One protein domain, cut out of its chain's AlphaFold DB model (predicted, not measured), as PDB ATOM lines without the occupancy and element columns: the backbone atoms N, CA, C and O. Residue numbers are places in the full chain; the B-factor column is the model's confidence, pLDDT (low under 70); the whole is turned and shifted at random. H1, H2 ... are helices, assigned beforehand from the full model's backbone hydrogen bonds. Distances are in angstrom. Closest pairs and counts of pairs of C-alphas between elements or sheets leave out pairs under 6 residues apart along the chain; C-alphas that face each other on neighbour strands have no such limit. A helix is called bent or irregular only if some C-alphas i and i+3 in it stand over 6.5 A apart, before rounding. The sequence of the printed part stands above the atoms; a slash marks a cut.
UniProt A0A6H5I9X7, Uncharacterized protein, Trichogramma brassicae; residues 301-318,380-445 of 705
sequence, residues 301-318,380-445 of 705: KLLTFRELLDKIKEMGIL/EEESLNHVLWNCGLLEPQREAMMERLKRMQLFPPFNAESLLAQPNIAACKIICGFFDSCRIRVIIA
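AT A GLANCE: This is residues 301 to 318 and 380 to 445 of the 705 residues of an uncharacterized protein of Trichogramma brassicae (UniProt A0A6H5I9X7). Two helices, H3 and H5, lie side by side and run opposite ways along one side of a small rounded body, and H1 lies at the opposite side, with the short helix H4 packed on it. H5 and the short H2 are nearest the middle, and H2 meets H3 at a corner, about perpendicular to it. The printed part has 84 residues with five named helices, H1, H2, H3, H4 and H5 in that order along the chain, and no named strand; the class is all helix. The whole is compact, with a radius of gyration of the C-alphas of 12.0 A and spans of 32 by 29 by 22 A.

HOW THE PARTS SIT: H1, residues 301 to 314, touches H4, residues 416 to 421, at a steep tilt of 53 degrees, and the two run the same way. Their closest C-alphas are those of Leu 308 and Leu 420, 5.9 A apart. H2, residues 384 to 390, is close to but not clearly touching H1; their closest C-alphas, those of Phe 305 and Leu 384, are 6.6 A apart, and their lines are about perpendicular at 81 degrees. H2 is also close to but not clearly touching H4, with the C-alphas of Asn 385 and Ala 416 the closest at 6.1 A. H2 and H3, residues 392 to 406, only just touch, and only at the corner by their link, with 3 pairs of C-alphas within 8 A; the closest are those of Leu 388 and Arg 398, 7.1 A apart. H3 touches H2 with residues 394 to 398 alone, and the lines of H2 and H3 are about perpendicular at 90 degrees. H3 touches H5, residues 425 to 437, at a shallow tilt of 26 degrees, opposite ways, and their closest C-alphas are those of Met 401 and Phe 434, 6.2 A apart. H5 is close to but not clearly touching H1; their closest C-alphas, those of Ile 312 and Cys 428, are 6.7 A apart. H1 and H3 are apart, and H3 and H4 are apart. H4 and H5 are only just apart, with their closest C-alphas at 8.3 A. Every O i to N i+4 pair is within hydrogen-bond range in H2, H4 and H5, against 9 of 10 in H1 and 9 of 11 in H3.

IN THESE COORDINATES: H1 begins at C-alpha 301 (11.210, 0.021, 42.988) and is 20.4 A long from first to last C-alpha. H2 has 7 residues and is neither bent nor irregular, but only just: C-alphas 387 and 390 are 6.2 A apart. H3, the longest helix with 15 residues, measures 19.6 A and ends at C-alpha 406 (29.305, -10.499, 27.925). It is irregular, with C-alphas 393 and 396 8.2 A apart. H4 has 6 residues and measures 8.6 A. H5 measures 18.3 A and ends at C-alpha 437 (19.045, -21.077, 38.939).

THE WHOLE: The two C-alphas farthest apart are those of Gln 409 and Ala 445, at 33.8 A. Residues 319 to 379 are cut out and not printed, and C-alphas 318 and 380 are 30.3 A apart across the cut, which lies in the link from H1 to H2. Of the links that are printed whole, H2 to H3 and H4 to H5 are tight and H3 to H4 is short. The mean pLDDT of the printed part is 85.2, and the model's confidence is under 70 at residues 301 to 305, at residue 318 and at residues 442 to 445.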
ATOM      1  N   LYS A 301      10.585   1.351  42.807       57.31
ATOM      2  CA  LYS A 301      11.210   0.021  42.988       57.31
ATOM      3  C   LYS A 301      10.227  -1.119  42.659       57.31
ATOM      4  O   LYS A 301      10.616  -2.114  42.046       57.31
ATOM      5  N   LEU A 302       8.945  -0.958  43.003       52.88
ATOM      6  CA  LEU A 302       7.853  -1.855  42.601       52.88
ATOM      7  C   LEU A 302       7.575  -1.812  41.090       52.88
ATOM      8  O   LEU A 302       7.463  -2.859  40.445       52.88
ATOM      9  N   LEU A 303       7.434  -0.603  40.539       53.84
ATOM     10  CA  LEU A 303       7.021  -0.377  39.155       53.84
ATOM     11  C   LEU A 303       8.049  -0.934  38.164       53.84
ATOM     12  O   LEU A 303       7.680  -1.700  37.278       53.84
ATOM     13  N   THR A 304       9.336  -0.647  38.369       65.00
ATOM     14  CA  THR A 304      10.433  -1.137  37.514       65.00
ATOM     15  C   THR A 304      10.500  -2.668  37.450       65.00
ATOM     16  O   THR A 304      10.622  -3.237  36.364       65.00
ATOM     17  N   PHE A 305      10.358  -3.372  38.579       68.31
ATOM     18  CA  PHE A 305      10.336  -4.839  38.567       68.31
ATOM     19  C   PHE A 305       9.100  -5.401  37.860       68.31
ATOM     20  O   PHE A 305       9.213  -6.367  37.106       68.31
ATOM     21  N   ARG A 306       7.931  -4.777  38.047       71.31
ATOM     22  CA  ARG A 306       6.710  -5.168  37.338       71.31
ATOM     23  C   ARG A 306       6.833  -4.950  35.829       71.31
ATOM     24  O   ARG A 306       6.573  -5.884  35.076       71.31
ATOM     25  N   GLU A 307       7.265  -3.767  35.396       75.88
ATOM     26  CA  GLU A 307       7.478  -3.450  33.980       75.88
ATOM     27  C   GLU A 307       8.420  -4.442  33.299       75.88
ATOM     28  O   GLU A 307       8.202  -4.795  32.142       75.88
ATOM     29  N   LEU A 308       9.458  -4.910  34.002       74.81
ATOM     30  CA  LEU A 308      10.413  -5.861  33.436       74.81
ATOM     31  C   LEU A 308       9.706  -7.169  33.096       74.81
ATOM     32  O   LEU A 308       9.926  -7.743  32.034       74.81
ATOM     33  N   LEU A 309       8.834  -7.628  33.985       75.12
ATOM     34  CA  LEU A 309       8.136  -8.897  33.853       75.12
ATOM     35  C   LEU A 309       6.973  -8.815  32.860       75.12
ATOM     36  O   LEU A 309       6.783  -9.749  32.080       75.12
ATOM     37  N   ASP A 310       6.252  -7.692  32.837       75.56
ATOM     38  CA  ASP A 310       5.222  -7.418  31.835       75.56
ATOM     39  C   ASP A 310       5.865  -7.313  30.426       75.56
ATOM     40  O   ASP A 310       5.430  -8.025  29.519       75.56
ATOM     41  N   LYS A 311       7.005  -6.619  30.251       75.19
ATOM     42  CA  LYS A 311       7.787  -6.616  28.988       75.19
ATOM     43  C   LYS A 311       8.321  -8.011  28.613       75.19
ATOM     44  O   LYS A 311       8.285  -8.405  27.449       75.19
ATOM     45  N   ILE A 312       8.798  -8.805  29.577       71.94
ATOM     46  CA  ILE A 312       9.250 -10.197  29.354       71.94
ATOM     47  C   ILE A 312       8.099 -11.101  28.880       71.94
ATOM     48  O   ILE A 312       8.305 -11.987  28.042       71.94
ATOM     49  N   LYS A 313       6.887 -10.863  29.382       75.50
ATOM     50  CA  LYS A 313       5.659 -11.549  28.974       75.50
ATOM     51  C   LYS A 313       5.202 -11.118  27.576       75.50
ATOM     52  O   LYS A 313       4.891 -11.987  26.766       75.50
ATOM     53  N   GLU A 314       5.236  -9.822  27.260       78.38
ATOM     54  CA  GLU A 314       4.981  -9.286  25.908       78.38
ATOM     55  C   GLU A 314       5.957  -9.853  24.866       78.38
ATOM     56  O   GLU A 314       5.552 -10.229  23.769       78.38
ATOM     57  N   MET A 315       7.232 -10.019  25.232       74.94
ATOM     58  CA  MET A 315       8.258 -10.668  24.403       74.94
ATOM     59  C   MET A 315       8.075 -12.195  24.237       74.94
ATOM     60  O   MET A 315       8.935 -12.851  23.644       74.94
ATOM     61  N   GLY A 316       6.999 -12.791  24.769       76.81
ATOM     62  CA  GLY A 316       6.694 -14.221  24.629       76.81
ATOM     63  C   GLY A 316       7.733 -15.147  25.273       76.81
ATOM     64  O   GLY A 316       7.918 -16.282  24.832       76.81
ATOM     65  N   ILE A 317       8.470 -14.658  26.278       73.19
ATOM     66  CA  ILE A 317       9.554 -15.408  26.933       73.19
ATOM     67  C   ILE A 317       9.000 -16.382  27.981       73.19
ATOM     68  O   ILE A 317       9.590 -17.440  28.208       73.19
ATOM     69  N   LEU A 318       7.871 -16.033  28.602       60.25
ATOM     70  CA  LEU A 318       7.156 -16.857  29.574       60.25
ATOM     71  C   LEU A 318       5.998 -17.604  28.880       60.25
ATOM     72  O   LEU A 318       5.293 -16.994  28.074       60.25
ATOM     73  N   GLU A 380      19.922  -4.086  53.674       72.88
ATOM     74  CA  GLU A 380      18.694  -3.401  54.107       72.88
ATOM     75  C   GLU A 380      17.691  -3.188  52.958       72.88
ATOM     76  O   GLU A 380      16.484  -3.185  53.192       72.88
ATOM     77  N   GLU A 381      18.174  -3.099  51.713       76.50
ATOM     78  CA  GLU A 381      17.353  -2.960  50.504       76.50
ATOM     79  C   GLU A 381      17.577  -4.107  49.504       76.50
ATOM     80  O   GLU A 381      18.552  -4.129  48.747       76.50
ATOM     81  N   GLU A 382      16.619  -5.033  49.423       81.50
ATOM     82  CA  GLU A 382      16.571  -6.089  48.398       81.50
ATOM     83  C   GLU A 382      15.985  -5.585  47.062       81.50
ATOM     84  O   GLU A 382      15.066  -6.174  46.493       81.50
ATOM     85  N   SER A 383      16.512  -4.471  46.544       89.06
ATOM     86  CA  SER A 383      16.097  -3.937  45.240       89.06
ATOM     87  C   SER A 383      16.422  -4.904  44.092       89.06
ATOM     88  O   SER A 383      17.328  -5.735  44.181       89.06
ATOM     89  N   LEU A 384      15.737  -4.770  42.952       89.19
ATOM     90  CA  LEU A 384      16.024  -5.571  41.754       89.19
ATOM     91  C   LEU A 384      17.497  -5.467  41.318       89.19
ATOM     92  O   LEU A 384      18.116  -6.471  40.961       89.19
ATOM     93  N   ASN A 385      18.070  -4.263  41.403       93.25
ATOM     94  CA  ASN A 385      19.487  -4.023  41.141       93.25
ATOM     95  C   ASN A 385      20.393  -4.675  42.197       93.25
ATOM     96  O   ASN A 385      21.449  -5.196  41.840       93.25
ATOM     97  N   HIS A 386      19.980  -4.727  43.469       93.38
ATOM     98  CA  HIS A 386      20.683  -5.528  44.468       93.38
ATOM     99  C   HIS A 386      20.679  -7.013  44.077       93.38
ATOM    100  O   HIS A 386      21.749  -7.598  43.931       93.38
ATOM    101  N   VAL A 387      19.514  -7.619  43.829       93.44
ATOM    102  CA  VAL A 387      19.407  -9.053  43.500       93.44
ATOM    103  C   VAL A 387      20.228  -9.426  42.261       93.44
ATOM    104  O   VAL A 387      21.037 -10.356  42.322       93.44
ATOM    105  N   LEU A 388      20.064  -8.689  41.157       94.69
ATOM    106  CA  LEU A 388      20.752  -8.978  39.895       94.69
ATOM    107  C   LEU A 388      22.254  -8.680  39.949       94.69
ATOM    108  O   LEU A 388      23.039  -9.488  39.450       94.69
ATOM    109  N   TRP A 389      22.681  -7.569  40.557       94.31
ATOM    110  CA  TRP A 389      24.045  -7.053  40.365       94.31
ATOM    111  C   TRP A 389      24.926  -7.055  41.625       94.31
ATOM    112  O   TRP A 389      26.133  -7.207  41.479       94.31
ATOM    113  N   ASN A 390      24.358  -6.958  42.839       93.12
ATOM    114  CA  ASN A 390      25.129  -6.690  44.072       93.12
ATOM    115  C   ASN A 390      24.924  -7.707  45.227       93.12
ATOM    116  O   ASN A 390      25.592  -7.617  46.256       93.12
ATOM    117  N   CYS A 391      23.985  -8.653  45.122       94.62
ATOM    118  CA  CYS A 391      23.628  -9.586  46.201       94.62
ATOM    119  C   CYS A 391      24.650 -10.722  46.343       94.62
ATOM    120  O   CYS A 391      24.534 -11.735  45.653       94.62
ATOM    121  N   GLY A 392      25.641 -10.570  47.226       93.94
ATOM    122  CA  GLY A 392      26.784 -11.492  47.350       93.94
ATOM    123  C   GLY A 392      26.450 -12.967  47.643       93.94
ATOM    124  O   GLY A 392      27.286 -13.834  47.407       93.94
ATOM    125  N   LEU A 393      25.226 -13.296  48.082       94.62
ATOM    126  CA  LEU A 393      24.766 -14.694  48.183       94.62
ATOM    127  C   LEU A 393      24.574 -15.385  46.822       94.62
ATOM    128  O   LEU A 393      24.502 -16.611  46.769       94.62
ATOM    129  N   LEU A 394      24.442 -14.608  45.746       96.00
ATOM    130  CA  LEU A 394      24.125 -15.074  44.395       96.00
ATOM    131  C   LEU A 394      25.314 -14.933  43.433       96.00
ATOM    132  O   LEU A 394      25.136 -15.076  42.225       96.00
ATOM    133  N   GLU A 395      26.514 -14.627  43.939       95.75
ATOM    134  CA  GLU A 395      27.688 -14.335  43.106       95.75
ATOM    135  C   GLU A 395      28.036 -15.457  42.106       95.75
ATOM    136  O   GLU A 395      28.201 -15.140  40.931       95.75
ATOM    137  N   PRO A 396      28.035 -16.760  42.466       96.19
ATOM    138  CA  PRO A 396      28.338 -17.829  41.506       96.19
ATOM    139  C   PRO A 396      27.331 -17.912  40.346       96.19
ATOM    140  O   PRO A 396      27.694 -18.175  39.198       96.19
ATOM    141  N   GLN A 397      26.048 -17.663  40.623       97.19
ATOM    142  CA  GLN A 397      25.009 -17.572  39.597       97.19
ATOM    143  C   GLN A 397      25.144 -16.274  38.791       97.19
ATOM    144  O   GLN A 397      24.889 -16.270  37.583       97.19
ATOM    145  N   ARG A 398      25.572 -15.179  39.435       96.25
ATOM    146  CA  ARG A 398      25.802 -13.886  38.789       96.25
ATOM    147  C   ARG A 398      26.961 -13.961  37.813       96.25
ATOM    148  O   ARG A 398      26.794 -13.512  36.690       96.25
ATOM    149  N   GLU A 399      28.090 -14.565  38.171       96.50
ATOM    150  CA  GLU A 399      29.222 -14.748  37.258       96.50
ATOM    151  C   GLU A 399      28.789 -15.492  35.987       96.50
ATOM    152  O   GLU A 399      29.019 -15.005  34.880       96.50
ATOM    153  N   ALA A 400      28.050 -16.598  36.129       97.06
ATOM    154  CA  ALA A 400      27.501 -17.349  34.999       97.06
ATOM    155  C   ALA A 400      26.469 -16.548  34.169       97.06
ATOM    156  O   ALA A 400      26.404 -16.694  32.944       97.06
ATOM    157  N   MET A 401      25.670 -15.682  34.801       97.31
ATOM    158  CA  MET A 401      24.770 -14.746  34.111       97.31
ATOM    159  C   MET A 401      25.565 -13.683  33.331       97.31
ATOM    160  O   MET A 401      25.334 -13.474  32.140       97.31
ATOM    161  N   MET A 402      26.537 -13.049  33.986       96.50
ATOM    162  CA  MET A 402      27.382 -11.974  33.463       96.50
ATOM    163  C   MET A 402      28.266 -12.448  32.312       96.50
ATOM    164  O   MET A 402      28.449 -11.721  31.341       96.50
ATOM    165  N   GLU A 403      28.795 -13.668  32.378       96.94
ATOM    166  CA  GLU A 403      29.586 -14.274  31.303       96.94
ATOM    167  C   GLU A 403      28.721 -14.500  30.049       96.94
ATOM    168  O   GLU A 403      29.129 -14.158  28.938       96.94
ATOM    169  N   ARG A 404      27.464 -14.936  30.220       97.38
ATOM    170  CA  ARG A 404      26.488 -15.059  29.121       97.38
ATOM    171  C   ARG A 404      26.056 -13.702  28.549       97.38
ATOM    172  O   ARG A 404      25.899 -13.606  27.334       97.38
ATOM    173  N   LEU A 405      25.910 -12.662  29.376       95.75
ATOM    174  CA  LEU A 405      25.633 -11.291  28.913       95.75
ATOM    175  C   LEU A 405      26.832 -10.698  28.145       95.75
ATOM    176  O   LEU A 405      26.646 -10.158  27.055       95.75
ATOM    177  N   LYS A 406      28.067 -10.898  28.627       95.25
ATOM    178  CA  LYS A 406      29.305 -10.499  27.925       95.25
ATOM    179  C   LYS A 406      29.425 -11.148  26.543       95.25
ATOM    180  O   LYS A 406      29.805 -10.476  25.587       95.25
ATOM    181  N   ARG A 407      29.032 -12.424  26.391       96.69
ATOM    182  CA  ARG A 407      28.964 -13.098  25.074       96.69
ATOM    183  C   ARG A 407      27.967 -12.452  24.098       96.69
ATOM    184  O   ARG A 407      28.095 -12.663  22.897       96.69
ATOM    185  N   MET A 408      27.010 -11.657  24.582       94.88
ATOM    186  CA  MET A 408      26.098 -10.849  23.759       94.88
ATOM    187  C   MET A 408      26.599  -9.416  23.497       94.88
ATOM    188  O   MET A 408      25.832  -8.598  23.000       94.88
ATOM    189  N   GLN A 409      27.854  -9.094  23.838       94.75
ATOM    190  CA  GLN A 409      28.411  -7.730  23.793       94.75
ATOM    191  C   GLN A 409      27.674  -6.725  24.700       94.75
ATOM    192  O   GLN A 409      27.799  -5.514  24.532       94.75
ATOM    193  N   LEU A 410      26.934  -7.223  25.695       91.75
ATOM    194  CA  LEU A 410      26.411  -6.410  26.783       91.75
ATOM    195  C   LEU A 410      27.491  -6.320  27.867       91.75
ATOM    196  O   LEU A 410      28.015  -7.342  28.318       91.75
ATOM    197  N   PHE A 411      27.819  -5.101  28.288       87.56
ATOM    198  CA  PHE A 411      28.868  -4.818  29.269       87.56
ATOM    199  C   PHE A 411      28.323  -3.963  30.423       87.56
ATOM    200  O   PHE A 411      27.424  -3.153  30.193       87.56
ATOM    201  N   PRO A 412      28.855  -4.118  31.652       84.75
ATOM    202  CA  PRO A 412      28.504  -3.243  32.765       84.75
ATOM    203  C   PRO A 412      28.969  -1.788  32.515       84.75
ATOM    204  O   PRO A 412      29.913  -1.585  31.748       84.75
ATOM    205  N   PRO A 413      28.370  -0.779  33.181       78.94
ATOM    206  CA  PRO A 413      27.412  -0.893  34.284       78.94
ATOM    207  C   PRO A 413      26.036  -1.388  33.829       78.94
ATOM    208  O   PRO A 413      25.415  -0.820  32.933       78.94
ATOM    209  N   PHE A 414      25.546  -2.445  34.479       82.88
ATOM    210  CA  PHE A 414      24.177  -2.904  34.290       82.88
ATOM    211  C   PHE A 414      23.283  -2.290  35.360       82.88
ATOM    212  O   PHE A 414      23.546  -2.403  36.554       82.88
ATOM    213  N   ASN A 415      22.209  -1.666  34.900       86.19
ATOM    214  CA  ASN A 415      21.077  -1.241  35.701       86.19
ATOM    215  C   ASN A 415      19.838  -1.890  35.067       86.19
ATOM    216  O   ASN A 415      19.732  -1.959  33.838       86.19
ATOM    217  N   ALA A 416      18.916  -2.389  35.888       87.69
ATOM    218  CA  ALA A 416      17.642  -2.916  35.421       87.69
ATOM    219  C   ALA A 416      16.867  -1.878  34.590       87.69
ATOM    220  O   ALA A 416      16.247  -2.251  33.602       87.69
ATOM    221  N   GLU A 417      16.983  -0.585  34.912       89.50
ATOM    222  CA  GLU A 417      16.402   0.534  34.152       89.50
ATOM    223  C   GLU A 417      16.938   0.607  32.712       89.50
ATOM    224  O   GLU A 417      16.169   0.780  31.770       89.50
ATOM    225  N   SER A 418      18.239   0.380  32.500       86.56
ATOM    226  CA  SER A 418      18.827   0.336  31.152       86.56
ATOM    227  C   SER A 418      18.290  -0.845  30.336       86.56
ATOM    228  O   SER A 418      18.041  -0.722  29.137       86.56
ATOM    229  N   LEU A 419      18.075  -1.990  30.993       87.12
ATOM    230  CA  LEU A 419      17.518  -3.198  30.375       87.12
ATOM    231  C   LEU A 419      15.992  -3.104  30.165       87.12
ATOM    232  O   LEU A 419      15.457  -3.730  29.254       87.12
ATOM    233  N   LEU A 420      15.303  -2.284  30.963       84.75
ATOM    234  CA  LEU A 420      13.898  -1.891  30.816       84.75
ATOM    235  C   LEU A 420      13.668  -0.898  29.672       84.75
ATOM    236  O   LEU A 420      12.615  -0.951  29.031       84.75
ATOM    237  N   ALA A 421      14.619   0.012  29.455       89.00
ATOM    238  CA  ALA A 421      14.578   1.023  28.402       89.00
ATOM    239  C   ALA A 421      14.846   0.424  27.012       89.00
ATOM    240  O   ALA A 421      14.252   0.861  26.029       89.00
ATOM    241  N   GLN A 422      15.716  -0.590  26.925       89.81
ATOM    242  CA  GLN A 422      16.018  -1.313  25.683       89.81
ATOM    243  C   GLN A 422      15.906  -2.836  25.898       89.81
ATOM    244  O   GLN A 422      16.921  -3.530  26.019       89.81
ATOM    245  N   PRO A 423      14.673  -3.382  25.965       89.31
ATOM    246  CA  PRO A 423      14.435  -4.782  26.304       89.31
ATOM    247  C   PRO A 423      14.958  -5.735  25.223       89.31
ATOM    248  O   PRO A 423      14.411  -5.850  24.128       89.31
ATOM    249  N   ASN A 424      16.028  -6.464  25.548       94.38
ATOM    250  CA  ASN A 424      16.613  -7.475  24.670       94.38
ATOM    251  C   ASN A 424      16.127  -8.882  25.062       94.38
ATOM    252  O   ASN A 424      16.448  -9.379  26.144       94.38
ATOM    253  N   ILE A 425      15.407  -9.549  24.151       93.50
ATOM    254  CA  ILE A 425      14.802 -10.883  24.346       93.50
ATOM    255  C   ILE A 425      15.814 -11.920  24.864       93.50
ATOM    256  O   ILE A 425      15.494 -12.724  25.742       93.50
ATOM    257  N   ALA A 426      17.039 -11.928  24.331       95.31
ATOM    258  CA  ALA A 426      18.053 -12.910  24.707       95.31
ATOM    259  C   ALA A 426      18.699 -12.593  26.070       95.31
ATOM    260  O   ALA A 426      18.946 -13.514  26.850       95.31
ATOM    261  N   ALA A 427      18.870 -11.310  26.406       94.62
ATOM    262  CA  ALA A 427      19.337 -10.883  27.727       94.62
ATOM    263  C   ALA A 427      18.293 -11.200  28.808       94.62
ATOM    264  O   ALA A 427      18.617 -11.757  29.854       94.62
ATOM    265  N   CYS A 428      17.016 -10.957  28.506       94.62
ATOM    266  CA  CYS A 428      15.900 -11.326  29.367       94.62
ATOM    267  C   CYS A 428      15.822 -12.843  29.596       94.62
ATOM    268  O   CYS A 428      15.668 -13.278  30.731       94.62
ATOM    269  N   LYS A 429      16.026 -13.670  28.559       95.19
ATOM    270  CA  LYS A 429      16.126 -15.138  28.706       95.19
ATOM    271  C   LYS A 429      17.299 -15.580  29.591       95.19
ATOM    272  O   LYS A 429      17.188 -16.590  30.285       95.19
ATOM    273  N   ILE A 430      18.411 -14.842  29.592       96.56
ATOM    274  CA  ILE A 430      19.537 -15.083  30.510       96.56
ATOM    275  C   ILE A 430      19.151 -14.720  31.954       96.56
ATOM    276  O   ILE A 430      19.432 -15.507  32.856       96.56
ATOM    277  N   ILE A 431      18.453 -13.600  32.163       95.38
ATOM    278  CA  ILE A 431      17.994 -13.129  33.481       95.38
ATOM    279  C   ILE A 431      16.905 -14.037  34.081       95.38
ATOM    280  O   ILE A 431      16.998 -14.396  35.253       95.38
ATOM    281  N   CYS A 432      15.934 -14.508  33.291       94.38
ATOM    282  CA  CYS A 432      14.980 -15.530  33.746       94.38
ATOM    283  C   CYS A 432      15.712 -16.805  34.196       94.38
ATOM    284  O   CYS A 432      15.491 -17.287  35.304       94.38
ATOM    285  N   GLY A 433      16.669 -17.287  33.391       95.81
ATOM    286  CA  GLY A 433      17.494 -18.441  33.752       95.81
ATOM    287  C   GLY A 433      18.363 -18.225  35.001       95.81
ATOM    288  O   GLY A 433      18.643 -19.185  35.717       95.81
ATOM    289  N   PHE A 434      18.763 -16.984  35.300       96.25
ATOM    290  CA  PHE A 434      19.410 -16.633  36.568       96.25
ATOM    291  C   PHE A 434      18.432 -16.781  37.741       96.25
ATOM    292  O   PHE A 434      18.763 -17.497  38.689       96.25
ATOM    293  N   PHE A 435      17.225 -16.208  37.662       94.69
ATOM    294  CA  PHE A 435      16.205 -16.357  38.710       94.69
ATOM    295  C   PHE A 435      15.848 -17.830  38.965       94.69
ATOM    296  O   PHE A 435      15.853 -18.258  40.122       94.69
ATOM    297  N   ASP A 436      15.655 -18.628  37.908       93.75
ATOM    298  CA  ASP A 436      15.426 -20.077  38.005       93.75
ATOM    299  C   ASP A 436      16.594 -20.794  38.706       93.75
ATOM    300  O   ASP A 436      16.380 -21.590  39.627       93.75
ATOM    301  N   SER A 437      17.843 -20.481  38.330       95.12
ATOM    302  CA  SER A 437      19.045 -21.077  38.939       95.12
ATOM    303  C   SER A 437      19.221 -20.704  40.418       95.12
ATOM    304  O   SER A 437      19.663 -21.529  41.221       95.12
ATOM    305  N   CYS A 438      18.800 -19.496  40.799       93.88
ATOM    306  CA  CYS A 438      18.769 -19.015  42.179       93.88
ATOM    307  C   CYS A 438      17.532 -19.510  42.956       93.88
ATOM    308  O   CYS A 438      17.421 -19.256  44.154       93.88
ATOM    309  N   ARG A 439      16.594 -20.204  42.292       92.75
ATOM    310  CA  ARG A 439      15.266 -20.595  42.809       92.75
ATOM    311  C   ARG A 439      14.411 -19.407  43.279       92.75
ATOM    312  O   ARG A 439      13.506 -19.579  44.098       92.75
ATOM    313  N   ILE A 440      14.673 -18.213  42.746       88.75
ATOM    314  CA  ILE A 440      13.943 -16.983  43.057       88.75
ATOM    315  C   ILE A 440      12.604 -17.037  42.327       88.75
ATOM    316  O   ILE A 440      12.503 -16.753  41.135       88.75
ATOM    317  N   ARG A 441      11.557 -17.430  43.056       76.56
ATOM    318  CA  ARG A 441      10.189 -17.419  42.538       76.56
ATOM    319  C   ARG A 441       9.673 -15.991  42.491       76.56
ATOM    320  O   ARG A 441       9.266 -15.434  43.505       76.56
ATOM    321  N   VAL A 442       9.674 -15.429  41.291       67.69
ATOM    322  CA  VAL A 442       9.041 -14.149  41.001       67.69
ATOM    323  C   VAL A 442       7.521 -14.321  41.032       67.69
ATOM    324  O   VAL A 442       6.969 -15.103  40.260       67.69
ATOM    325  N   ILE A 443       6.843 -13.607  41.934       55.72
ATOM    326  CA  ILE A 443       5.384 -13.648  42.091       55.72
ATOM    327  C   ILE A 443       4.844 -12.230  41.906       55.72
ATOM    328  O   ILE A 443       5.024 -11.370  42.764       55.72
ATOM    329  N   ILE A 444       4.181 -11.996  40.773       46.59
ATOM    330  CA  ILE A 444       3.457 -10.753  40.480       46.59
ATOM    331  C   ILE A 444       2.035 -10.902  41.016       46.59
ATOM    332  O   ILE A 444       1.430 -11.967  40.875       46.59
ATOM    333  N   ALA A 445       1.481  -9.838  41.595       38.75
ATOM    334  CA  ALA A 445       0.117  -9.842  42.101       38.75
ATOM    335  C   ALA A 445      -0.640  -8.562  41.746       38.75
ATOM    336  O   ALA A 445      -0.237  -7.457  42.099       38.75
TER     337      ALA A 445